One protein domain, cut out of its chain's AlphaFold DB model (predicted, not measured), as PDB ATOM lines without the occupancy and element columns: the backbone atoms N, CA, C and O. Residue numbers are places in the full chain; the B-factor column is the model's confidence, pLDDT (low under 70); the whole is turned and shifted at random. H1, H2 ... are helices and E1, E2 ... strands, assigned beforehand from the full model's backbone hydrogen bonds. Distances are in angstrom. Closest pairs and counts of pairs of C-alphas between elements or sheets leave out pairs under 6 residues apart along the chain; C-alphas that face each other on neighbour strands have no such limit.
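What this domain is: This is residues 25 to 199 of the 203 residues of an uncharacterized protein of Deltaproteobacteria bacterium (UniProt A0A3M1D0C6). Two strongly twisted four-stranded sheets, E1-E2-E9-E4 and E8-E3-E10-E11, lie face to face as a flattened sandwich, barrel-like, with E1 close by E11 at one side and E4 close by E8 at the other. A small three-stranded sheet, E5-E7-E6, sits at one end by the first residues of E2, with the short helix H2 and the loop of residues 92 to 117 beyond it. The printed part has 175 residues, with two named helices and eleven named strands in the order E1 H1 E2 E3 E4 E5 H2 E6 E7 E8 E9 E10 E11; each sheet is antiparallel. The class is mostly strand, with under half of the residues in named elements. The whole is compact, with a radius of gyration of the C-alphas of 17.2 A and spans of 57 by 40 by 31 A.

Where its parts are: E1, residues 25 to 27, begins at C-alpha 25 (-15.927, -15.283, -18.513). H1 is residues 38 to 41. E2, residues 49 to 59, is the longest strand, 32.8 A. Then come E3, residues 70 to 75, 16.9 A; E4, residues 80 to 83; and E5, residues 88 to 91. H2 is residues 118 to 121, E6 residues 123 to 125 and E7 residues 130 to 134. E8 is residues 152 to 156; E9, residues 162 to 169, is 21.8 A long; E10, residues 182 to 187, 16.3 A. E11, residues 192 to 198, 19.8 A, ends at C-alpha 198 (-25.484, -29.271, -0.202).

How they stand to each other: The sheet E1-E2-E9-E4 is curled like part of a barrel. N 27 and O 56 of E1 and E2 are 2.8 A apart, N 51 and O 167 of E2 and E9 2.8 A, and N 81 and O 168 of E4 and E9 2.8 A, within hydrogen-bond range. In the other sheet N 73 of E3 and O 153 of E8 are 2.9 A apart, N 74 of E3 and O 185 of E10 2.9 A, and N 184 and O 195 of the hairpin E10 and E11 2.9 A, within hydrogen-bond range. Between the sheets, the closest C-alphas of E1 and E11 are Val 27 and Ser 193, 5.6 A, and those of E4 and E8 are Ile 82 and Tyr 152, 6.5 A. E5, H2 and E6 form a split strand-helix-strand unit, two strands of one sheet with a helix between them along the chain and another strand, E7, between them in the sheet, and its crossover is right-handed. N 91 and O 131 of E5 and E7 are 2.8 A apart, and N 125 and O 130 of the hairpin E6 and E7 2.9 A. Val 50 of E2 and Val 123 of E6 have their C-alphas 6.6 A apart. H2 only grazes the small sheet, with residues 119 to 121; H1 is on no sheet. Both helices are too short for an O i to N i+4 pair; the one O i to N i+3 pair is within range in H1, and not in H2.

The domain as a whole: The C-alphas farthest apart are those of Val 61 and Asp 108, 57.0 A. The printed part has no cut. The links E5 to H2, E7 to E8 and E9 to E10 are long. The mean pLDDT of the printed part is 76.2; residues 35 to 43, 45 to 47 and 84 to 148 are under 70.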
ATOM      1  N   ALA A  25     -15.510 -15.019 -19.883       98.62
ATOM      2  CA  ALA A  25     -15.927 -15.283 -18.513       98.62
ATOM      3  C   ALA A  25     -16.721 -16.592 -18.443       98.62
ATOM      4  O   ALA A  25     -17.313 -17.019 -19.440       98.62
ATOM      5  N   ILE A  26     -16.726 -17.222 -17.270       98.56
ATOM      6  CA  ILE A  26     -17.479 -18.451 -16.999       98.56
ATOM      7  C   ILE A  26     -18.522 -18.225 -15.900       98.56
ATOM      8  O   ILE A  26     -18.265 -17.577 -14.888       98.56
ATOM      9  N   VAL A  27     -19.707 -18.800 -16.086       98.19
ATOM     10  CA  VAL A  27     -20.809 -18.766 -15.123       98.19
ATOM     11  C   VAL A  27     -21.208 -20.194 -14.788       98.19
ATOM     12  O   VAL A  27     -21.514 -20.989 -15.675       98.19
ATOM     13  N   ALA A  28     -21.181 -20.521 -13.502       96.25
ATOM     14  CA  ALA A  28     -21.702 -21.777 -12.987       96.25
ATOM     15  C   ALA A  28     -23.240 -21.758 -12.908       96.25
ATOM     16  O   ALA A  28     -23.840 -20.684 -12.798       96.25
ATOM     17  N   PRO A  29     -23.890 -22.935 -12.916       92.31
ATOM     18  CA  PRO A  29     -25.316 -23.030 -12.634       92.31
ATOM     19  C   PRO A  29     -25.622 -22.638 -11.178       92.31
ATOM     20  O   PRO A  29     -24.733 -22.396 -10.361       92.31
ATOM     21  N   ALA A  30     -26.906 -22.585 -10.830       85.56
ATOM     22  CA  ALA A  30     -27.311 -22.380  -9.444       85.56
ATOM     23  C   ALA A  30     -26.940 -23.590  -8.565       85.56
ATOM     24  O   ALA A  30     -27.039 -24.736  -9.002       85.56
ATOM     25  N   SER A  31     -26.573 -23.329  -7.307       86.00
ATOM     26  CA  SER A  31     -26.357 -24.377  -6.306       86.00
ATOM     27  C   SER A  31     -27.628 -25.189  -6.044       86.00
ATOM     28  O   SER A  31     -28.743 -24.660  -6.070       86.00
ATOM     29  N   VAL A  32     -27.447 -26.470  -5.734       80.75
ATOM     30  CA  VAL A  32     -28.516 -27.449  -5.533       80.75
ATOM     31  C   VAL A  32     -28.523 -27.932  -4.087       80.75
ATOM     32  O   VAL A  32     -27.479 -28.119  -3.463       80.75
ATOM     33  N   LYS A  33     -29.725 -28.152  -3.550       78.25
ATOM     34  CA  LYS A  33     -29.929 -28.837  -2.272       78.25
ATOM     35  C   LYS A  33     -30.523 -30.212  -2.523       78.25
ATOM     36  O   LYS A  33     -31.493 -30.326  -3.271       78.25
ATOM     37  N   LEU A  34     -29.952 -31.230  -1.895       73.44
ATOM     38  CA  LEU A  34     -30.442 -32.603  -1.982       73.44
ATOM     39  C   LEU A  34     -31.728 -32.745  -1.171       73.44
ATOM     40  O   LEU A  34     -31.844 -32.191  -0.085       73.44
ATOM     41  N   ALA A  35     -32.714 -33.458  -1.706       66.31
ATOM     42  CA  ALA A  35     -34.026 -33.590  -1.071       66.31
ATOM     43  C   ALA A  35     -34.148 -34.807  -0.132       66.31
ATOM     44  O   ALA A  35     -35.214 -35.005   0.455       66.31
ATOM     45  N   TRP A  36     -33.098 -35.623   0.007       66.25
ATOM     46  CA  TRP A  36     -33.087 -36.766   0.922       66.25
ATOM     47  C   TRP A  36     -32.787 -36.353   2.368       66.25
ATOM     48  O   TRP A  36     -32.332 -35.239   2.633       66.25
ATOM     49  N   GLY A  37     -33.048 -37.263   3.307       61.69
ATOM     50  CA  GLY A  37     -32.801 -37.038   4.731       61.69
ATOM     51  C   GLY A  37     -31.315 -37.033   5.106       61.69
ATOM     52  O   GLY A  37     -30.472 -37.598   4.413       61.69
ATOM     53  N   ASP A  38     -30.996 -36.446   6.259       68.88
ATOM     54  CA  ASP A  38     -29.623 -36.381   6.781       68.88
ATOM     55  C   ASP A  38     -28.998 -37.758   7.037       68.88
ATOM     56  O   ASP A  38     -27.780 -37.911   6.953       68.88
ATOM     57  N   SER A  39     -29.829 -38.775   7.288       67.31
ATOM     58  CA  SER A  39     -29.395 -40.166   7.437       67.31
ATOM     59  C   SER A  39     -28.665 -40.705   6.208       67.31
ATOM     60  O   SER A  39     -27.857 -41.609   6.371       67.31
ATOM     61  N   TYR A  40     -28.906 -40.141   5.019       66.62
ATOM     62  CA  TYR A  40     -28.307 -40.573   3.753       66.62
ATOM     63  C   TYR A  40     -26.989 -39.889   3.433       66.62
ATOM     64  O   TYR A  40     -26.099 -40.505   2.858       66.62
ATOM     65  N   ASN A  41     -26.827 -38.633   3.858       68.50
ATOM     66  CA  ASN A  41     -25.625 -37.853   3.568       68.50
ATOM     67  C   ASN A  41     -24.339 -38.561   4.033       68.50
ATOM     68  O   ASN A  41     -23.278 -38.310   3.471       68.50
ATOM     69  N   GLY A  42     -24.426 -39.428   5.051       66.94
ATOM     70  CA  GLY A  42     -23.293 -40.108   5.674       66.94
ATOM     71  C   GLY A  42     -23.027 -41.560   5.249       66.94
ATOM     72  O   GLY A  42     -22.073 -42.132   5.778       66.94
ATOM     73  N   LEU A  43     -23.835 -42.171   4.371       67.88
ATOM     74  CA  LEU A  43     -23.804 -43.631   4.164       67.88
ATOM     75  C   LEU A  43     -22.687 -44.109   3.228       67.88
ATOM     76  O   LEU A  43     -22.057 -45.116   3.552       67.88
ATOM     77  N   ASN A  44     -22.378 -43.370   2.152       71.31
ATOM     78  CA  ASN A  44     -21.355 -43.750   1.158       71.31
ATOM     79  C   ASN A  44     -21.487 -45.231   0.750       71.31
ATOM     80  O   ASN A  44     -20.534 -46.018   0.837       71.31
ATOM     81  N   ASP A  45     -22.716 -45.616   0.432       65.00
ATOM     82  CA  ASP A  45     -23.147 -46.987   0.176       65.00
ATOM     83  C   ASP A  45     -23.321 -47.265  -1.323       65.00
ATOM     84  O   ASP A  45     -23.660 -48.387  -1.701       65.00
ATOM     85  N   GLY A  46     -23.019 -46.282  -2.177       65.19
ATOM     86  CA  GLY A  46     -23.198 -46.381  -3.619       65.19
ATOM     87  C   GLY A  46     -24.624 -46.063  -4.066       65.19
ATOM     88  O   GLY A  46     -24.925 -46.252  -5.245       65.19
ATOM     89  N   LEU A  47     -25.487 -45.565  -3.173       64.25
ATOM     90  CA  LEU A  47     -26.824 -45.078  -3.498       64.25
ATOM     91  C   LEU A  47     -26.851 -43.553  -3.407       64.25
ATOM     92  O   LEU A  47     -26.745 -42.956  -2.342       64.25
ATOM     93  N   GLY A  48     -27.026 -42.908  -4.558       71.81
ATOM     94  CA  GLY A  48     -26.835 -41.471  -4.670       71.81
ATOM     95  C   GLY A  48     -27.764 -40.770  -5.652       71.81
ATOM     96  O   GLY A  48     -28.631 -41.365  -6.289       71.81
ATOM     97  N   ALA A  49     -27.569 -39.463  -5.779       74.19
ATOM     98  CA  ALA A  49     -28.296 -38.591  -6.687       74.19
ATOM     99  C   ALA A  49     -27.364 -38.109  -7.795       74.19
ATOM    100  O   ALA A  49     -26.197 -37.808  -7.553       74.19
ATOM    101  N   VAL A  50     -27.892 -37.962  -9.008       80.19
ATOM    102  CA  VAL A  50     -27.180 -37.275 -10.090       80.19
ATOM    103  C   VAL A  50     -27.761 -35.890 -10.279       80.19
ATOM    104  O   VAL A  50     -28.952 -35.723 -10.526       80.19
ATOM    105  N   ILE A  51     -26.887 -34.897 -10.187       83.31
ATOM    106  CA  ILE A  51     -27.187 -33.495 -10.427       83.31
ATOM    107  C   ILE A  51     -26.600 -33.094 -11.776       83.31
ATOM    108  O   ILE A  51     -25.434 -33.362 -12.064       83.31
ATOM    109  N   LEU A  52     -27.409 -32.435 -12.599       86.44
ATOM    110  CA  LEU A  52     -26.960 -31.845 -13.852       86.44
ATOM    111  C   LEU A  52     -26.590 -30.382 -13.614       86.44
ATOM    112  O   LEU A  52     -27.360 -29.635 -13.009       86.44
ATOM    113  N   GLY A  53     -25.426 -29.977 -14.109       88.94
ATOM    114  CA  GLY A  53     -24.971 -28.594 -14.074       88.94
ATOM    115  C   GLY A  53     -24.501 -28.139 -15.447       88.94
ATOM    116  O   GLY A  53     -23.740 -28.848 -16.097       88.94
ATOM    117  N   ASP A  54     -24.922 -26.952 -15.876       94.31
ATOM    118  CA  ASP A  54     -24.487 -26.359 -17.141       94.31
ATOM    119  C   ASP A  54     -23.609 -25.134 -16.853       94.31
ATOM    120  O   ASP A  54     -24.087 -24.120 -16.342       94.31
ATOM    121  N   PHE A  55     -22.316 -25.224 -17.170       96.94
ATOM    122  CA  PHE A  55     -21.414 -24.073 -17.166       96.94
ATOM    123  C   PHE A  55     -21.571 -23.294 -18.465       96.94
ATOM    124  O   PHE A  55     -21.490 -23.877 -19.544       96.94
ATOM    125  N   TYR A  56     -21.736 -21.980 -18.369       98.19
ATOM    126  CA  TYR A  56     -21.848 -21.088 -19.517       98.19
ATOM    127  C   TYR A  56     -20.576 -20.262 -19.685       98.19
ATOM    128  O   TYR A  56     -20.143 -19.593 -18.747       98.19
ATOM    129  N   VAL A  57     -19.979 -20.295 -20.874       98.44
ATOM    130  CA  VAL A  57     -18.808 -19.488 -21.232       98.44
ATOM    131  C   VAL A  57     -19.182 -18.520 -22.341       98.44
ATOM    132  O   VAL A  57     -19.706 -18.909 -23.387       98.44
ATOM    133  N   TYR A  58     -18.870 -17.248 -22.124       98.44
ATOM    134  CA  TYR A  58     -19.218 -16.171 -23.041       98.44
ATOM    135  C   TYR A  58     -18.121 -15.114 -23.095       98.44
ATOM    136  O   TYR A  58     -17.269 -15.021 -22.210       98.44
ATOM    137  N   ASP A  59     -18.127 -14.322 -24.157       98.19
ATOM    138  CA  ASP A  59     -17.218 -13.197 -24.326       98.19
ATOM    139  C   ASP A  59     -17.818 -11.934 -23.694       98.19
ATOM    140  O   ASP A  59     -18.889 -11.477 -24.080       98.19
ATOM    141  N   THR A  60     -17.108 -11.335 -22.739       98.06
ATOM    142  CA  THR A  60     -17.594 -10.168 -21.979       98.06
ATOM    143  C   THR A  60     -17.671  -8.869 -22.786       98.06
ATOM    144  O   THR A  60     -18.279  -7.901 -22.329       98.06
ATOM    145  N   VAL A  61     -17.056  -8.809 -23.972       97.94
ATOM    146  CA  VAL A  61     -17.065  -7.625 -24.846       97.94
ATOM    147  C   VAL A  61     -18.251  -7.670 -25.804       97.94
ATOM    148  O   VAL A  61     -18.864  -6.639 -26.081       97.94
ATOM    149  N   THR A  62     -18.553  -8.854 -26.329       97.31
ATOM    150  CA  THR A  62     -19.612  -9.068 -27.325       97.31
ATOM    151  C   THR A  62     -20.906  -9.617 -26.732       97.31
ATOM    152  O   THR A  62     -21.927  -9.567 -27.411       97.31
ATOM    153  N   ASP A  63     -20.868 -10.107 -25.491       96.38
ATOM    154  CA  ASP A  63     -21.960 -10.804 -24.798       96.38
ATOM    155  C   ASP A  63     -22.446 -12.067 -25.539       96.38
ATOM    156  O   ASP A  63     -23.586 -12.504 -25.407       96.38
ATOM    157  N   MET A  64     -21.568 -12.651 -26.362       97.88
ATOM    158  CA  MET A  64     -21.871 -13.818 -27.188       97.88
ATOM    159  C   MET A  64     -21.334 -15.106 -26.552       97.88
ATOM    160  O   MET A  64     -20.236 -15.088 -25.983       97.88
ATOM    161  N   PRO A  65     -22.047 -16.237 -26.696       98.06
ATOM    162  CA  PRO A  65     -21.552 -17.538 -26.266       98.06
ATOM    163  C   PRO A  65     -20.265 -17.919 -27.002       98.06
ATOM    164  O   PRO A  65     -20.113 -17.642 -28.196       98.06
ATOM    165  N   LEU A  66     -19.352 -18.586 -26.296       97.75
ATOM    166  CA  LEU A  66     -18.098 -19.070 -26.864       97.75
ATOM    167  C   LEU A  66     -18.112 -20.592 -27.011       97.75
ATOM    168  O   LEU A  66     -18.092 -21.326 -26.026       97.75
ATOM    169  N   GLU A  67     -18.098 -21.054 -28.258       96.88
ATOM    170  CA  GLU A  67     -18.035 -22.471 -28.622       96.88
ATOM    171  C   GLU A  67     -16.613 -23.040 -28.516       96.88
ATOM    172  O   GLU A  67     -15.621 -22.340 -28.744       96.88
ATOM    173  N   ASN A  68     -16.523 -24.345 -28.240       95.81
ATOM    174  CA  ASN A  68     -15.291 -25.129 -28.257       95.81
ATOM    175  C   ASN A  68     -14.224 -24.596 -27.284       95.81
ATOM    176  O   ASN A  68     -13.025 -24.756 -27.517       95.81
ATOM    177  N   ILE A  69     -14.643 -23.960 -26.186       97.19
ATOM    178  CA  ILE A  69     -13.744 -23.499 -25.130       97.19
ATOM    179  C   ILE A  69     -13.488 -24.634 -24.150       97.19
ATOM    180  O   ILE A  69     -14.417 -25.254 -23.636       97.19
ATOM    181  N   LYS A  70     -12.208 -24.879 -23.872       96.62
ATOM    182  CA  LYS A  70     -11.751 -25.828 -22.861       96.62
ATOM    183  C   LYS A  70     -12.150 -25.351 -21.461       96.62
ATOM    184  O   LYS A  70     -11.734 -24.269 -21.046       96.62
ATOM    185  N   VAL A  71     -12.863 -26.194 -20.720       96.44
ATOM    186  CA  VAL A  71     -13.202 -25.974 -19.309       96.44
ATOM    187  C   VAL A  71     -12.675 -27.144 -18.482       96.44
ATOM    188  O   VAL A  71     -12.940 -28.309 -18.775       96.44
ATOM    189  N   GLU A  72     -11.915 -26.825 -17.445       95.94
ATOM    190  CA  GLU A  72     -11.455 -27.762 -16.424       95.94
ATOM    191  C   GLU A  72     -12.473 -27.772 -15.289       95.94
ATOM    192  O   GLU A  72     -12.761 -26.719 -14.722       95.94
ATOM    193  N   VAL A  73     -13.025 -28.941 -14.965       95.31
ATOM    194  CA  VAL A  73     -14.037 -29.076 -13.915       95.31
ATOM    195  C   VAL A  73     -13.502 -29.960 -12.802       95.31
ATOM    196  O   VAL A  73     -12.989 -31.046 -13.073       95.31
ATOM    197  N   THR A  74     -13.624 -29.507 -11.556       94.56
ATOM    198  CA  THR A  74     -13.195 -30.246 -10.365       94.56
ATOM    199  C   THR A  74     -14.280 -30.322  -9.300       94.56
ATOM    200  O   THR A  74     -15.092 -29.413  -9.156       94.56
ATOM    201  N   SER A  75     -14.269 -31.416  -8.539       91.88
ATOM    202  CA  SER A  75     -15.025 -31.571  -7.295       91.88
ATOM    203  C   SER A  75     -14.054 -31.542  -6.119       91.88
ATOM    204  O   SER A  75     -13.008 -32.197  -6.154       91.88
ATOM    205  N   ASN A  76     -14.383 -30.780  -5.076       87.62
ATOM    206  CA  ASN A  76     -13.541 -30.650  -3.884       87.62
ATOM    207  C   ASN A  76     -13.873 -31.657  -2.766       87.62
ATOM    208  O   ASN A  76     -13.215 -31.631  -1.725       87.62
ATOM    209  N   SER A  77     -14.874 -32.519  -2.960       83.31
ATOM    210  CA  SER A  77     -15.431 -33.362  -1.903       83.31
ATOM    211  C   SER A  77     -15.354 -34.843  -2.258       83.31
ATOM    212  O   SER A  77     -15.687 -35.261  -3.369       83.31
ATOM    213  N   SER A  78     -14.912 -35.661  -1.301       76.88
ATOM    214  CA  SER A  78     -15.057 -37.115  -1.391       76.88
ATOM    215  C   SER A  78     -16.535 -37.479  -1.271       76.88
ATOM    216  O   SER A  78     -17.190 -36.954  -0.381       76.88
ATOM    217  N   GLY A  79     -17.043 -38.377  -2.118       78.25
ATOM    218  CA  GLY A  79     -18.469 -38.732  -2.155       78.25
ATOM    219  C   GLY A  79     -19.284 -37.919  -3.161       78.25
ATOM    220  O   GLY A  79     -20.455 -38.206  -3.381       78.25
ATOM    221  N   THR A  80     -18.665 -36.924  -3.802       86.38
ATOM    222  CA  THR A  80     -19.246 -36.173  -4.916       86.38
ATOM    223  C   THR A  80     -18.320 -36.243  -6.125       86.38
ATOM    224  O   THR A  80     -17.222 -35.682  -6.125       86.38
ATOM    225  N   TYR A  81     -18.763 -36.937  -7.165       86.31
ATOM    226  CA  TYR A  81     -17.950 -37.345  -8.303       86.31
ATOM    227  C   TYR A  81     -18.484 -36.753  -9.605       86.31
ATOM    228  O   TYR A  81     -19.690 -36.637  -9.806       86.31
ATOM    229  N   ILE A  82     -17.578 -36.379 -10.506       88.19
ATOM    230  CA  ILE A  82     -17.926 -35.851 -11.823       88.19
ATOM    231  C   ILE A  82     -18.023 -37.006 -12.807       88.19
ATOM    232  O   ILE A  82     -17.012 -37.546 -13.250       88.19
ATOM    233  N   VAL A  83     -19.241 -37.371 -13.168       82.69
ATOM    234  CA  VAL A  83     -19.512 -38.479 -14.072       82.69
ATOM    235  C   VAL A  83     -19.267 -38.022 -15.513       82.69
ATOM    236  O   VAL A  83     -19.930 -37.090 -15.982       82.69
ATOM    237  N   PRO A  84     -18.320 -38.644 -16.237       69.56
ATOM    238  CA  PRO A  84     -18.139 -38.341 -17.645       69.56
ATOM    239  C   PRO A  84     -19.369 -38.830 -18.434       69.56
ATOM    240  O   PRO A  84     -19.944 -39.860 -18.075       69.56
ATOM    241  N   PRO A  85     -19.797 -38.136 -19.504       68.50
ATOM    242  CA  PRO A  85     -20.989 -38.519 -20.265       68.50
ATOM    243  C   PRO A  85     -20.982 -39.973 -20.761       68.50
ATOM    244  O   PRO A  85     -22.037 -40.587 -20.873       68.50
ATOM    245  N   GLU A  86     -19.807 -40.547 -21.026       63.81
ATOM    246  CA  GLU A  86     -19.635 -41.937 -21.467       63.81
ATOM    247  C   GLU A  86     -20.024 -42.972 -20.399       63.81
ATOM    248  O   GLU A  86     -20.314 -44.120 -20.738       63.81
ATOM    249  N   ALA A  87     -20.042 -42.577 -19.124       63.19
ATOM    250  CA  ALA A  87     -20.456 -43.418 -18.002       63.19
ATOM    251  C   ALA A  87     -21.980 -43.465 -17.809       63.19
ATOM    252  O   ALA A  87     -22.480 -44.267 -17.016       63.19
ATOM    253  N   LEU A  88     -22.718 -42.617 -18.531       68.94
ATOM    254  CA  LEU A  88     -24.172 -42.599 -18.519       68.94
ATOM    255  C   LEU A  88     -24.694 -43.397 -19.704       68.94
ATOM    256  O   LEU A  88     -24.574 -42.995 -20.865       68.94
ATOM    257  N   LYS A  89     -25.328 -44.532 -19.418       66.31
ATOM    258  CA  LYS A  89     -26.080 -45.263 -20.433       66.31
ATOM    259  C   LYS A  89     -27.511 -44.782 -20.420       66.31
ATOM    260  O   LYS A  89     -28.165 -44.801 -19.387       66.31
ATOM    261  N   ARG A  90     -28.017 -44.388 -21.587       63.19
ATOM    262  CA  ARG A  90     -29.453 -44.168 -21.748       63.19
ATOM    263  C   ARG A  90     -30.170 -45.487 -21.477       63.19
ATOM    264  O   ARG A  90     -29.901 -46.481 -22.154       63.19
ATOM    265  N   ALA A  91     -31.075 -45.467 -20.518       62.22
ATOM    266  CA  ALA A  91     -31.875 -46.607 -20.130       62.22
ATOM    267  C   ALA A  91     -33.287 -46.446 -20.725       62.22
ATOM    268  O   ALA A  91     -33.842 -45.347 -20.771       62.22
ATOM    269  N   ALA A  92     -33.850 -47.524 -21.276       56.75
ATOM    270  CA  ALA A  92     -35.172 -47.489 -21.905       56.75
ATOM    271  C   ALA A  92     -36.256 -47.479 -20.826       56.75
ATOM    272  O   ALA A  92     -36.268 -48.432 -20.062       56.75
ATOM    273  N   TYR A  93     -37.125 -46.453 -20.778       57.72
ATOM    274  CA  TYR A  93     -38.144 -46.234 -19.727       57.72
ATOM    275  C   TYR A  93     -38.578 -47.537 -19.047       57.72
ATOM    276  O   TYR A  93     -39.176 -48.388 -19.718       57.72
ATOM    277  N   PRO A  94     -38.291 -47.723 -17.752       56.31
ATOM    278  CA  PRO A  94     -38.783 -48.903 -17.096       56.31
ATOM    279  C   PRO A  94     -40.284 -48.695 -16.902       56.31
ATOM    280  O   PRO A  94     -40.711 -47.636 -16.445       56.31
ATOM    281  N   GLU A  95     -41.105 -49.667 -17.290       55.69
ATOM    282  CA  GLU A  95     -42.539 -49.591 -17.016       55.69
ATOM    283  C   GLU A  95     -42.740 -49.535 -15.496       55.69
ATOM    284  O   GLU A  95     -42.672 -50.563 -14.823       55.69
ATOM    285  N   ILE A  96     -42.955 -48.333 -14.944       57.72
ATOM    286  CA  ILE A  96     -43.356 -48.171 -13.546       57.72
ATOM    287  C   ILE A  96     -44.751 -48.794 -13.445       57.72
ATOM    288  O   ILE A  96     -45.674 -48.299 -14.105       57.72
ATOM    289  N   PRO A  97     -44.934 -49.885 -12.679       59.28
ATOM    290  CA  PRO A  97     -46.224 -50.547 -12.620       59.28
ATOM    291  C   PRO A  97     -47.290 -49.591 -12.074       59.28
ATOM    292  O   PRO A  97     -47.031 -48.771 -11.192       59.28
ATOM    293  N   GLU A  98     -48.505 -49.680 -12.611       59.25
ATOM    294  CA  GLU A  98     -49.603 -48.795 -12.220       59.25
ATOM    295  C   GLU A  98     -49.877 -48.912 -10.707       59.25
ATOM    296  O   GLU A  98     -50.080 -50.009 -10.185       59.25
ATOM    297  N   GLY A  99     -49.862 -47.779  -9.998       61.59
ATOM    298  CA  GLY A  99     -50.020 -47.723  -8.539       61.59
ATOM    299  C   GLY A  99     -48.719 -47.574  -7.745       61.59
ATOM    300  O   GLY A  99     -48.807 -47.400  -6.533       61.59
ATOM    301  N   TYR A 100     -47.561 -47.578  -8.411       53.50
ATOM    302  CA  TYR A 100     -46.257 -47.300  -7.805       53.50
ATOM    303  C   TYR A 100     -45.769 -45.870  -8.095       53.50
ATOM    304  O   TYR A 100     -46.164 -45.223  -9.069       53.50
ATOM    305  N   SER A 101     -44.906 -45.368  -7.222       62.62
ATOM    306  CA  SER A 101     -44.322 -44.030  -7.182       62.62
ATOM    307  C   SER A 101     -42.870 -44.105  -6.702       62.62
ATOM    308  O   SER A 101     -42.463 -45.090  -6.103       62.62
ATOM    309  N   LEU A 102     -42.086 -43.037  -6.870       53.84
ATOM    310  CA  LEU A 102     -40.713 -42.977  -6.334       53.84
ATOM    311  C   LEU A 102     -40.635 -43.177  -4.806       53.84
ATOM    312  O   LEU A 102     -39.587 -43.563  -4.301       53.84
ATOM    313  N   ASN A 103     -41.736 -42.970  -4.075       59.78
ATOM    314  CA  ASN A 103     -41.814 -43.254  -2.640       59.78
ATOM    315  C   ASN A 103     -41.893 -44.756  -2.327       59.78
ATOM    316  O   ASN A 103     -41.843 -45.124  -1.162       59.78
ATOM    317  N   ASP A 104     -42.034 -45.618  -3.334       64.06
ATOM    318  CA  ASP A 104     -42.000 -47.074  -3.179       64.06
ATOM    319  C   ASP A 104     -40.583 -47.641  -3.377       64.06
ATOM    320  O   ASP A 104     -40.377 -48.846  -3.270       64.06
ATOM    321  N   CYS A 105     -39.606 -46.768  -3.648       60.00
ATOM    322  CA  CYS A 105     -38.185 -47.097  -3.707       60.00
ATOM    323  C   CYS A 105     -37.485 -46.987  -2.349       60.00
ATOM    324  O   CYS A 105     -36.260 -46.949  -2.324       60.00
ATOM    325  N   VAL A 106     -38.217 -46.869  -1.237       56.03
ATOM    326  CA  VAL A 106     -37.638 -46.839   0.113       56.03
ATOM    327  C   VAL A 106     -38.007 -48.104   0.897       56.03
ATOM    328  O   VAL A 106     -39.113 -48.621   0.755       56.03
ATOM    329  N   ASP A 107     -37.079 -48.608   1.708       61.72
ATOM    330  CA  ASP A 107     -37.253 -49.741   2.614       61.72
ATOM    331  C   ASP A 107     -38.197 -49.403   3.787       61.72
ATOM    332  O   ASP A 107     -38.650 -48.268   3.963       61.72
ATOM    333  N   ASP A 108     -38.466 -50.391   4.645       61.78
ATOM    334  CA  ASP A 108     -39.321 -50.236   5.834       61.78
ATOM    335  C   ASP A 108     -38.805 -49.184   6.843       61.78
ATOM    336  O   ASP A 108     -39.540 -48.766   7.742       61.78
ATOM    337  N   ASN A 109     -37.547 -48.753   6.715       51.06
ATOM    338  CA  ASN A 109     -36.922 -47.717   7.535       51.06
ATOM    339  C   ASN A 109     -36.902 -46.348   6.834       51.06
ATOM    340  O   ASN A 109     -36.396 -45.381   7.406       51.06
ATOM    341  N   GLY A 110     -37.458 -46.253   5.625       47.19
ATOM    342  CA  GLY A 110     -37.447 -45.050   4.810       47.19
ATOM    343  C   GLY A 110     -36.111 -44.789   4.119       47.19
ATOM    344  O   GLY A 110     -35.885 -43.634   3.766       47.19
ATOM    345  N   ASN A 111     -35.257 -45.812   3.946       45.62
ATOM    346  CA  ASN A 111     -33.998 -45.782   3.192       45.62
ATOM    347  C   ASN A 111     -34.227 -46.150   1.725       45.62
ATOM    348  O   ASN A 111     -34.766 -47.212   1.453       45.62
ATOM    349  N   PHE A 112     -33.787 -45.329   0.777       49.09
ATOM    350  CA  PHE A 112     -33.810 -45.648  -0.639       49.09
ATOM    351  C   PHE A 112     -33.083 -46.967  -0.886       49.09
ATOM    352  O   PHE A 112     -31.924 -47.113  -0.515       49.09
ATOM    353  N   ASP A 113     -33.773 -47.917  -1.496       54.00
ATOM    354  CA  ASP A 113     -33.272 -49.248  -1.780       54.00
ATOM    355  C   ASP A 113     -33.568 -49.555  -3.252       54.00
ATOM    356  O   ASP A 113     -34.672 -49.929  -3.659       54.00
ATOM    357  N   SER A 114     -32.537 -49.367  -4.077       51.97
ATOM    358  CA  SER A 114     -32.589 -49.628  -5.516       51.97
ATOM    359  C   SER A 114     -32.747 -51.117  -5.850       51.97
ATOM    360  O   SER A 114     -32.988 -51.457  -7.008       51.97
ATOM    361  N   SER A 115     -32.651 -52.006  -4.850       51.62
ATOM    362  CA  SER A 115     -32.898 -53.439  -4.993       51.62
ATOM    363  C   SER A 115     -34.372 -53.825  -4.821       51.62
ATOM    364  O   SER A 115     -34.746 -54.939  -5.199       51.62
ATOM    365  N   VAL A 116     -35.225 -52.914  -4.322       59.31
ATOM    366  CA  VAL A 116     -36.671 -53.162  -4.154       59.31
ATOM    367  C   VAL A 116     -37.352 -53.300  -5.513       59.31
ATOM    368  O   VAL A 116     -38.097 -54.255  -5.740       59.31
ATOM    369  N   TYR A 117     -37.058 -52.385  -6.440       60.78
ATOM    370  CA  TYR A 117     -37.518 -52.470  -7.821       60.78
ATOM    371  C   TYR A 117     -36.436 -52.008  -8.800       60.78
ATOM    372  O   TYR A 117     -35.788 -50.989  -8.589       60.78
ATOM    373  N   GLU A 118     -36.307 -52.713  -9.930       54.34
ATOM    374  CA  GLU A 118     -35.290 -52.459 -10.970       54.34
ATOM    375  C   GLU A 118     -35.294 -51.008 -11.488       54.34
ATOM    376  O   GLU A 118     -34.253 -50.474 -11.858       54.34
ATOM    377  N   TRP A 119     -36.452 -50.341 -11.466       55.09
ATOM    378  CA  TRP A 119     -36.637 -48.959 -11.920       55.09
ATOM    379  C   TRP A 119     -36.201 -47.886 -10.919       55.09
ATOM    380  O   TRP A 119     -36.094 -46.718 -11.289       55.09
ATOM    381  N   CYS A 120     -35.917 -48.265  -9.674       55.69
ATOM    382  CA  CYS A 120     -35.379 -47.362  -8.665       55.69
ATOM    383  C   CYS A 120     -33.893 -47.049  -8.914       55.69
ATOM    384  O   CYS A 120     -33.401 -46.025  -8.473       55.69
ATOM    385  N   ALA A 121     -33.152 -47.847  -9.682       55.91
ATOM    386  CA  ALA A 121     -31.728 -47.588  -9.939       55.91
ATOM    387  C   ALA A 121     -31.442 -46.468 -10.979       55.91
ATOM    388  O   ALA A 121     -30.302 -46.300 -11.408       55.91
ATOM    389  N   TRP A 122     -32.467 -45.751 -11.460       62.78
ATOM    390  CA  TRP A 122     -32.399 -44.980 -12.708       62.78
ATOM    391  C   TRP A 122     -32.502 -43.469 -12.460       62.78
ATOM    392  O   TRP A 122     -33.354 -42.991 -11.714       62.78
ATOM    393  N   VAL A 123     -31.662 -42.696 -13.146       63.47
ATOM    394  CA  VAL A 123     -31.601 -41.230 -13.081       63.47
ATOM    395  C   VAL A 123     -32.519 -40.629 -14.140       63.47
ATOM    396  O   VAL A 123     -32.349 -40.913 -15.320       63.47
ATOM    397  N   TYR A 124     -33.445 -39.751 -13.757       60.94
ATOM    398  CA  TYR A 124     -34.285 -39.019 -14.711       60.94
ATOM    399  C   TYR A 124     -33.729 -37.617 -14.995       60.94
ATOM    400  O   TYR A 124     -33.632 -36.786 -14.091       60.94
ATOM    401  N   ASP A 125     -33.402 -37.331 -16.255       62.56
ATOM    402  CA  ASP A 125     -33.027 -35.992 -16.714       62.56
ATOM    403  C   ASP A 125     -34.275 -35.231 -17.177       62.56
ATOM    404  O   ASP A 125     -34.876 -35.532 -18.207       62.56
ATOM    405  N   THR A 126     -34.650 -34.194 -16.430       53.62
ATOM    406  CA  THR A 126     -35.834 -33.375 -16.731       53.62
ATOM    407  C   THR A 126     -35.676 -32.482 -17.966       53.62
ATOM    408  O   THR A 126     -36.682 -32.025 -18.507       53.62
ATOM    409  N   VAL A 127     -34.445 -32.231 -18.425       54.56
ATOM    410  CA  VAL A 127     -34.157 -31.402 -19.605       54.56
ATOM    411  C   VAL A 127     -34.316 -32.213 -20.883       54.56
ATOM    412  O   VAL A 127     -34.907 -31.731 -21.850       54.56
ATOM    413  N   THR A 128     -33.784 -33.434 -20.903       62.53
ATOM    414  CA  THR A 128     -33.882 -34.320 -22.073       62.53
ATOM    415  C   THR A 128     -35.131 -35.199 -22.045       62.53
ATOM    416  O   THR A 128     -35.566 -35.657 -23.099       62.53
ATOM    417  N   GLY A 129     -35.740 -35.396 -20.871       60.66
ATOM    418  CA  GLY A 129     -36.852 -36.324 -20.665       60.66
ATOM    419  C   GLY A 129     -36.422 -37.792 -20.714       60.66
ATOM    420  O   GLY A 129     -37.259 -38.667 -20.925       60.66
ATOM    421  N   GLU A 130     -35.126 -38.064 -20.568       64.44
ATOM    422  CA  GLU A 130     -34.530 -39.391 -20.715       64.44
ATOM    423  C   GLU A 130     -34.141 -39.973 -19.353       64.44
ATOM    424  O   GLU A 130     -33.881 -39.246 -18.389       64.44
ATOM    425  N   TYR A 131     -34.071 -41.303 -19.291       66.06
ATOM    426  CA  TYR A 131     -33.547 -42.020 -18.136       66.06
ATOM    427  C   TYR A 131     -32.117 -42.483 -18.402       66.06
ATOM    428  O   TYR A 131     -31.781 -42.911 -19.511       66.06
ATOM    429  N   TYR A 132     -31.287 -42.426 -17.371       66.88
ATOM    430  CA  TYR A 132     -29.893 -42.823 -17.414       66.88
ATOM    431  C   TYR A 132     -29.589 -43.828 -16.308       66.88
ATOM    432  O   TYR A 132     -29.966 -43.649 -15.155       66.88
ATOM    433  N   GLU A 133     -28.870 -44.875 -16.672       65.12
ATOM    434  CA  GLU A 133     -28.200 -45.780 -15.753       65.12
ATOM    435  C   GLU A 133     -26.752 -45.303 -15.608       65.12
ATOM    436  O   GLU A 133     -26.049 -45.102 -16.609       65.12
ATOM    437  N   ILE A 134     -26.296 -45.124 -14.368       63.19
ATOM    438  CA  ILE A 134     -24.865 -44.982 -14.101       63.19
ATOM    439  C   ILE A 134     -24.286 -46.388 -14.147       63.19
ATOM    440  O   ILE A 134     -24.632 -47.236 -13.332       63.19
ATOM    441  N   THR A 135     -23.422 -46.661 -15.119       55.94
ATOM    442  CA  THR A 135     -22.847 -48.003 -15.236       55.94
ATOM    443  C   THR A 135     -21.997 -48.344 -14.012       55.94
ATOM    444  O   THR A 135     -21.230 -47.495 -13.554       55.94
ATOM    445  N   GLY A 136     -22.105 -49.588 -13.530       47.47
ATOM    446  CA  GLY A 136     -21.563 -50.044 -12.241       47.47
ATOM    447  C   GLY A 136     -20.094 -49.708 -11.950       47.47
ATOM    448  O   GLY A 136     -19.754 -49.472 -10.799       47.47
ATOM    449  N   ASP A 137     -19.233 -49.550 -12.958       51.91
ATOM    450  CA  ASP A 137     -17.813 -49.213 -12.740       51.91
ATOM    451  C   ASP A 137     -17.578 -47.805 -12.136       51.91
ATOM    452  O   ASP A 137     -16.489 -47.517 -11.628       51.91
ATOM    453  N   TYR A 138     -18.582 -46.919 -12.187       53.75
ATOM    454  CA  TYR A 138     -18.483 -45.512 -11.766       53.75
ATOM    455  C   TYR A 138     -19.150 -45.208 -10.416       53.75
ATOM    456  O   TYR A 138     -18.851 -44.175  -9.815       53.75
ATOM    457  N   ALA A 139     -20.038 -46.086  -9.938       47.53
ATOM    458  CA  ALA A 139     -20.823 -45.882  -8.716       47.53
ATOM    459  C   ALA A 139     -20.686 -47.022  -7.694       47.53
ATOM    460  O   ALA A 139     -20.982 -46.809  -6.523       47.53
ATOM    461  N   ASP A 140     -20.208 -48.203  -8.096       47.44
ATOM    462  CA  ASP A 140     -20.258 -49.392  -7.246       47.44
ATOM    463  C   ASP A 140     -18.907 -49.683  -6.587       47.44
ATOM    464  O   ASP A 140     -17.886 -49.800  -7.274       47.44
ATOM    465  N   ASN A 141     -18.889 -49.832  -5.257       46.03
ATOM    466  CA  ASN A 141     -17.811 -50.527  -4.551       46.03
ATOM    467  C   ASN A 141     -17.899 -52.002  -4.941       46.03
ATOM    468  O   ASN A 141     -18.466 -52.819  -4.215       46.03
ATOM    469  N   ASP A 142     -17.286 -52.367  -6.066       46.56
ATOM    470  CA  ASP A 142     -17.049 -53.774  -6.310       46.56
ATOM    471  C   ASP A 142     -16.279 -54.352  -5.104       46.56
ATOM    472  O   ASP A 142     -15.480 -53.685  -4.434       46.56
ATOM    473  N   SER A 143     -16.528 -55.617  -4.786       46.88
ATOM    474  CA  SER A 143     -15.846 -56.320  -3.687       46.88
ATOM    475  C   SER A 143     -14.307 -56.395  -3.823       46.88
ATOM    476  O   SER A 143     -13.645 -56.987  -2.967       46.88
ATOM    477  N   SER A 144     -13.728 -55.801  -4.877       50.41
ATOM    478  CA  SER A 144     -12.292 -55.658  -5.114       50.41
ATOM    479  C   SER A 144     -11.742 -54.248  -4.819       50.41
ATOM    480  O   SER A 144     -10.520 -54.075  -4.765       50.41
ATOM    481  N   GLY A 145     -12.608 -53.267  -4.526       50.41
ATOM    482  CA  GLY A 145     -12.250 -51.916  -4.091       50.41
ATOM    483  C   GLY A 145     -11.737 -50.995  -5.202       50.41
ATOM    484  O   GLY A 145     -10.974 -50.074  -4.902       50.41
ATOM    485  N   GLN A 146     -12.099 -51.237  -6.469       49.28
ATOM    486  CA  GLN A 146     -11.570 -50.495  -7.629       49.28
ATOM    487  C   GLN A 146     -12.604 -49.634  -8.377       49.28
ATOM    488  O   GLN A 146     -12.554 -49.528  -9.599       49.28
ATOM    489  N   SER A 147     -13.522 -48.971  -7.672       60.47
ATOM    490  CA  SER A 147     -14.486 -48.054  -8.302       60.47
ATOM    491  C   SER A 147     -13.803 -46.803  -8.858       60.47
ATOM    492  O   SER A 147     -13.021 -46.139  -8.164       60.47
ATOM    493  N   TYR A 148     -14.128 -46.427 -10.094       63.22
ATOM    494  CA  TYR A 148     -13.632 -45.193 -10.694       63.22
ATOM    495  C   TYR A 148     -14.406 -43.987 -10.138       63.22
ATOM    496  O   TYR A 148     -15.589 -43.811 -10.405       63.22
ATOM    497  N   ARG A 149     -13.717 -43.144  -9.359       73.06
ATOM    498  CA  ARG A 149     -14.269 -41.991  -8.620       73.06
ATOM    499  C   ARG A 149     -13.682 -40.662  -9.117       73.06
ATOM    500  O   ARG A 149     -12.838 -40.066  -8.441       73.06
ATOM    501  N   PRO A 150     -14.051 -40.216 -10.324       77.56
ATOM    502  CA  PRO A 150     -13.491 -39.017 -10.935       77.56
ATOM    503  C   PRO A 150     -13.908 -37.767 -10.159       77.56
ATOM    504  O   PRO A 150     -15.085 -37.502  -9.954       77.56
ATOM    505  N   ASN A 151     -12.936 -36.955  -9.762       86.56
ATOM    506  CA  ASN A 151     -13.150 -35.614  -9.210       86.56
ATOM    507  C   ASN A 151     -12.610 -34.519 -10.142       86.56
ATOM    508  O   ASN A 151     -12.471 -33.366  -9.735       86.56
ATOM    509  N   TYR A 152     -12.286 -34.894 -11.378       88.19
ATOM    510  CA  TYR A 152     -11.741 -34.029 -12.409       88.19
ATOM    511  C   TYR A 152     -12.277 -34.466 -13.773       88.19
ATOM    512  O   TYR A 152     -12.260 -35.656 -14.087       88.19
ATOM    513  N   MET A 153     -12.673 -33.504 -14.602       89.06
ATOM    514  CA  MET A 153     -12.873 -33.717 -16.033       89.06
ATOM    515  C   MET A 153     -12.374 -32.523 -16.844       89.06
ATOM    516  O   MET A 153     -12.289 -31.394 -16.354       89.06
ATOM    517  N   LEU A 154     -12.093 -32.786 -18.118       90.00
ATOM    518  CA  LEU A 154     -11.856 -31.761 -19.118       90.00
ATOM    519  C   LEU A 154     -12.995 -31.808 -20.132       90.00
ATOM    520  O   LEU A 154     -13.197 -32.837 -20.773       90.00
ATOM    521  N   GLY A 155     -13.729 -30.708 -20.267       90.44
ATOM    522  CA  GLY A 155     -14.829 -30.583 -21.216       90.44
ATOM    523  C   GLY A 155     -14.615 -29.445 -22.205       90.44
ATOM    524  O   GLY A 155     -13.721 -28.608 -22.050       90.44
ATOM    525  N   THR A 156     -15.467 -29.414 -23.222       94.19
ATOM    526  CA  THR A 156     -15.556 -28.322 -24.197       94.19
ATOM    527  C   THR A 156     -16.971 -27.792 -24.259       94.19
ATOM    528  O   THR A 156     -17.910 -28.587 -24.273       94.19
ATOM    529  N   THR A 157     -17.120 -26.473 -24.347       95.56
ATOM    530  CA  THR A 157     -18.426 -25.861 -24.594       95.56
ATOM    531  C   THR A 157     -18.965 -26.193 -25.985       95.56
ATOM    532  O   THR A 157     -18.206 -26.315 -26.951       95.56
ATOM    533  N   ASP A 158     -20.283 -26.331 -26.089       93.75
ATOM    534  CA  ASP A 158     -21.006 -26.526 -27.344       93.75
ATOM    535  C   ASP A 158     -21.226 -25.203 -28.109       93.75
ATOM    536  O   ASP A 158     -20.751 -24.139 -27.708       93.75
ATOM    537  N   GLY A 159     -21.977 -25.252 -29.217       92.06
ATOM    538  CA  GLY A 159     -22.315 -24.069 -30.025       92.06
ATOM    539  C   GLY A 159     -23.127 -22.989 -29.294       92.06
ATOM    540  O   GLY A 159     -23.258 -21.876 -29.799       92.06
ATOM    541  N   SER A 160     -23.661 -23.296 -28.111       95.88
ATOM    542  CA  SER A 160     -24.371 -22.357 -27.239       95.88
ATOM    543  C   SER A 160     -23.489 -21.850 -26.096       95.88
ATOM    544  O   SER A 160     -23.986 -21.143 -25.225       95.88
ATOM    545  N   GLY A 161     -22.198 -22.192 -26.074       96.31
ATOM    546  CA  GLY A 161     -21.288 -21.827 -24.992       96.31
ATOM    547  C   GLY A 161     -21.501 -22.635 -23.713       96.31
ATOM    548  O   GLY A 161     -20.996 -22.237 -22.667       96.31
ATOM    549  N   LEU A 162     -22.237 -23.749 -23.772       96.12
ATOM    550  CA  LEU A 162     -22.561 -24.562 -22.602       96.12
ATOM    551  C   LEU A 162     -21.659 -25.791 -22.508       96.12
ATOM    552  O   LEU A 162     -21.449 -26.501 -23.488       96.12
ATOM    553  N   LEU A 163     -21.167 -26.073 -21.305       94.69
ATOM    554  CA  LEU A 163     -20.626 -27.373 -20.926       94.69
ATOM    555  C   LEU A 163     -21.535 -27.998 -19.869       94.69
ATOM    556  O   LEU A 163     -21.597 -27.511 -18.739       94.69
ATOM    557  N   ARG A 164     -22.175 -29.113 -20.224       91.81
ATOM    558  CA  ARG A 164     -22.934 -29.938 -19.284       91.81
ATOM    559  C   ARG A 164     -22.020 -30.873 -18.505       91.81
ATOM    560  O   ARG A 164     -21.213 -31.593 -19.093       91.81
ATOM    561  N   VAL A 165     -22.208 -30.902 -17.195       90.44
ATOM    562  CA  VAL A 165     -21.561 -31.833 -16.272       90.44
ATOM    563  C   VAL A 165     -22.611 -32.630 -15.513       90.44
ATOM    564  O   VAL A 165     -23.678 -32.116 -15.172       90.44
ATOM    565  N   TYR A 166     -22.286 -33.887 -15.233       87.88
ATOM    566  CA  TYR A 166     -23.093 -34.767 -14.400       87.88
ATOM    567  C   TYR A 166     -22.340 -35.002 -13.102       87.88
ATOM    568  O   TYR A 166     -21.167 -35.370 -13.108       87.88
ATOM    569  N   VAL A 167     -23.000 -34.748 -11.983       88.12
ATOM    570  CA  VAL A 167     -22.404 -34.827 -10.656       88.12
ATOM    571  C   VAL A 167     -23.140 -35.899  -9.884       88.12
ATOM    572  O   VAL A 167     -24.293 -35.708  -9.518       88.12
ATOM    573  N   TYR A 168     -22.478 -37.025  -9.659       85.19
ATOM    574  CA  TYR A 168     -22.987 -38.075  -8.797       85.19
ATOM    575  C   TYR A 168     -22.622 -37.760  -7.351       85.19
ATOM    576  O   TYR A 168     -21.449 -37.596  -7.021       85.19
ATOM    577  N   VAL A 169     -23.628 -37.651  -6.500       83.06
ATOM    578  CA  VAL A 169     -23.479 -37.455  -5.066       83.06
ATOM    579  C   VAL A 169     -23.931 -38.732  -4.400       83.06
ATOM    580  O   VAL A 169     -25.089 -39.086  -4.525       83.06
ATOM    581  N   ASP A 170     -23.022 -39.406  -3.720       78.25
ATOM    582  CA  ASP A 170     -23.275 -40.570  -2.857       78.25
ATOM    583  C   ASP A 170     -23.249 -40.126  -1.388       78.25
ATOM    584  O   ASP A 170     -24.008 -40.566  -0.534       78.25
ATOM    585  N   TYR A 171     -22.372 -39.165  -1.096       81.38
ATOM    586  CA  TYR A 171     -22.053 -38.765   0.259       81.38
ATOM    587  C   TYR A 171     -21.675 -37.286   0.326       81.38
ATOM    588  O   TYR A 171     -20.995 -36.754  -0.561       81.38
ATOM    589  N   LEU A 172     -22.085 -36.639   1.417       84.31
ATOM    590  CA  LEU A 172     -21.635 -35.312   1.819       84.31
ATOM    591  C   LEU A 172     -20.816 -35.428   3.106       84.31
ATOM    592  O   LEU A 172     -21.134 -36.202   4.006       84.31
ATOM    593  N   PHE A 173     -19.746 -34.646   3.211       83.44
ATOM    594  CA  PHE A 173     -18.843 -34.729   4.357       83.44
ATOM    595  C   PHE A 173     -19.491 -34.120   5.618       83.44
ATOM    596  O   PHE A 173     -19.973 -32.991   5.543       83.44
ATOM    597  N   PRO A 174     -19.502 -34.800   6.781       82.44
ATOM    598  CA  PRO A 174     -19.989 -34.233   8.033       82.44
ATOM    599  C   PRO A 174     -19.209 -32.981   8.449       82.44
ATOM    600  O   PRO A 174     -17.979 -32.977   8.472       82.44
ATOM    601  N   ASP A 175     -19.932 -31.944   8.852       81.88
ATOM    602  CA  ASP A 175     -19.408 -30.706   9.425       81.88
ATOM    603  C   ASP A 175     -20.136 -30.402  10.742       81.88
ATOM    604  O   ASP A 175     -21.195 -29.769  10.791       81.88
ATOM    605  N   GLY A 176     -19.588 -30.943  11.833       82.81
ATOM    606  CA  GLY A 176     -20.212 -30.896  13.153       82.81
ATOM    607  C   GLY A 176     -21.497 -31.726  13.211       82.81
ATOM    608  O   GLY A 176     -21.460 -32.934  13.011       82.81
ATOM    609  N   GLU A 177     -22.617 -31.063  13.508       74.06
ATOM    610  CA  GLU A 177     -23.967 -31.659  13.563       74.06
ATOM    611  C   GLU A 177     -24.710 -31.555  12.211       74.06
ATOM    612  O   GLU A 177     -25.915 -31.777  12.145       74.06
ATOM    613  N   SER A 178     -24.016 -31.141  11.146       82.06
ATOM    614  CA  SER A 178     -24.554 -30.928   9.797       82.06
ATOM    615  C   SER A 178     -23.652 -31.602   8.759       82.06
ATOM    616  O   SER A 178     -22.674 -32.265   9.101       82.06
ATOM    617  N   PHE A 179     -23.955 -31.407   7.479       83.88
ATOM    618  CA  PHE A 179     -23.107 -31.795   6.357       83.88
ATOM    619  C   PHE A 179     -22.605 -30.562   5.597       83.88
ATOM    620  O   PHE A 179     -23.324 -29.568   5.465       83.88
ATOM    621  N   ALA A 180     -21.362 -30.625   5.125       87.00
ATOM    622  CA  ALA A 180     -20.731 -29.606   4.300       87.00
ATOM    623  C   ALA A 180     -21.236 -29.674   2.855       87.00
ATOM    624  O   ALA A 180     -21.551 -30.743   2.329       87.00
ATOM    625  N   ASN A 181     -21.236 -28.521   2.188       88.88
ATOM    626  CA  ASN A 181     -21.489 -28.454   0.757       88.88
ATOM    627  C   ASN A 181     -20.291 -29.010  -0.026       88.88
ATOM    628  O   ASN A 181     -19.140 -28.661   0.243       88.88
ATOM    629  N   SER A 182     -20.577 -29.803  -1.052       90.56
ATOM    630  CA  SER A 182     -19.617 -30.171  -2.088       90.56
ATOM    631  C   SER A 182     -19.578 -29.080  -3.154       90.56
ATOM    632  O   SER A 182     -20.612 -28.692  -3.693       90.56
ATOM    633  N   GLN A 183     -18.392 -28.579  -3.481       94.50
ATOM    634  CA  GLN A 183     -18.203 -27.531  -4.478       94.50
ATOM    635  C   GLN A 183     -17.739 -28.134  -5.802       94.50
ATOM    636  O   GLN A 183     -16.749 -28.869  -5.848       94.50
ATOM    637  N   ILE A 184     -18.427 -27.759  -6.879       95.62
ATOM    638  CA  ILE A 184     -18.074 -28.107  -8.253       95.62
ATOM    639  C   ILE A 184     -17.589 -26.843  -8.946       95.62
ATOM    640  O   ILE A 184     -18.349 -25.891  -9.131       95.62
ATOM    641  N   VAL A 185     -16.311 -26.821  -9.307       97.50
ATOM    642  CA  VAL A 185     -15.630 -25.642  -9.849       97.50
ATOM    643  C   VAL A 185     -15.368 -25.852 -11.330       97.50
ATOM    644  O   VAL A 185     -14.761 -26.850 -11.702       97.50
ATOM    645  N   GLY A 186     -15.781 -24.900 -12.163       97.44
ATOM    646  CA  GLY A 186     -15.402 -24.807 -13.570       97.44
ATOM    647  C   GLY A 186     -14.369 -23.700 -13.769       97.44
ATOM    648  O   GLY A 186     -14.535 -22.591 -13.261       97.44
ATOM    649  N   SER A 187     -13.302 -23.989 -14.509       97.94
ATOM    650  CA  SER A 187     -12.207 -23.060 -14.793       97.94
ATOM    651  C   SER A 187     -11.890 -23.017 -16.281       97.94
ATOM    652  O   SER A 187     -11.724 -24.052 -16.925       97.94
ATOM    653  N   ILE A 188     -11.729 -21.808 -16.812       97.94
ATOM    654  CA  ILE A 188     -11.229 -21.564 -18.173       97.94
ATOM    655  C   ILE A 188      -9.760 -21.107 -18.182       97.94
ATOM    656  O   ILE A 188      -9.240 -20.645 -19.198       97.94
ATOM    657  N   GLY A 189      -9.063 -21.256 -17.051       96.56
ATOM    658  CA  GLY A 189      -7.646 -20.939 -16.873       96.56
ATOM    659  C   GLY A 189      -7.398 -19.577 -16.223       96.56
ATOM    660  O   GLY A 189      -6.662 -19.511 -15.242       96.56
ATOM    661  N   HIS A 190      -8.005 -18.501 -16.738       96.56
ATOM    662  CA  HIS A 190      -7.889 -17.150 -16.154       96.56
ATOM    663  C   HIS A 190      -9.124 -16.692 -15.369       96.56
ATOM    664  O   HIS A 190      -9.034 -15.693 -14.662       96.56
ATOM    665  N   ASP A 191     -10.242 -17.409 -15.486       98.38
ATOM    666  CA  ASP A 191     -11.483 -17.162 -14.750       98.38
ATOM    667  C   ASP A 191     -12.079 -18.492 -14.266       98.38
ATOM    668  O   ASP A 191     -11.842 -19.547 -14.873       98.38
ATOM    669  N   SER A 192     -12.828 -18.445 -13.165       98.06
ATOM    670  CA  SER A 192     -13.484 -19.612 -12.583       98.06
ATOM    671  C   SER A 192     -14.796 -19.262 -11.891       98.06
ATOM    672  O   SER A 192     -14.984 -18.181 -11.335       98.06
ATOM    673  N   SER A 193     -15.713 -20.223 -11.899       98.06
ATOM    674  CA  SER A 193     -17.004 -20.132 -11.224       98.06
ATOM    675  C   SER A 193     -17.340 -21.479 -10.597       98.06
ATOM    676  O   SER A 193     -16.748 -22.502 -10.948       98.06
ATOM    677  N   TYR A 194     -18.268 -21.498  -9.648       97.19
ATOM    678  CA  TYR A 194     -18.645 -22.727  -8.968       97.19
ATOM    679  C   TYR A 194     -20.115 -22.747  -8.590       97.19
ATOM    680  O   TYR A 194     -20.737 -21.705  -8.387       97.19
ATOM    681  N   PHE A 195     -20.632 -23.959  -8.440       93.88
ATOM    682  CA  PHE A 195     -21.895 -24.215  -7.772       93.88
ATOM    683  C   PHE A 195     -21.673 -25.217  -6.647       93.88
ATOM    684  O   PHE A 195     -20.678 -25.946  -6.615       93.88
ATOM    685  N   GLU A 196     -22.591 -25.212  -5.697       92.00
ATOM    686  CA  GLU A 196     -22.544 -26.093  -4.542       92.00
ATOM    687  C   GLU A 196     -23.649 -27.134  -4.625       92.00
ATOM    688  O   GLU A 196     -24.757 -26.840  -5.076       92.00
ATOM    689  N   VAL A 197     -23.356 -28.334  -4.144       87.56
ATOM    690  CA  VAL A 197     -24.352 -29.349  -3.830       87.56
ATOM    691  C   VAL A 197     -24.310 -29.586  -2.332       87.56
ATOM    692  O   VAL A 197     -23.282 -29.981  -1.789       87.56
ATOM    693  N   GLY A 198     -25.407 -29.267  -1.659       83.56
ATOM    694  CA  GLY A 198     -25.484 -29.271  -0.202       83.56
ATOM    695  C   GLY A 198     -26.659 -30.077   0.334       83.56
ATOM    696  O   GLY A 198     -27.550 -30.463  -0.435       83.56
ATOM    697  N   PRO A 199     -26.702 -30.303   1.656       78.69
ATOM    698  CA  PRO A 199     -27.818 -30.991   2.280       78.69
ATOM    699  C   PRO A 199     -29.112 -30.177   2.125       78.69
ATOM    700  O   PRO A 199     -29.122 -28.937   2.125       78.69
TER     701      PRO A 199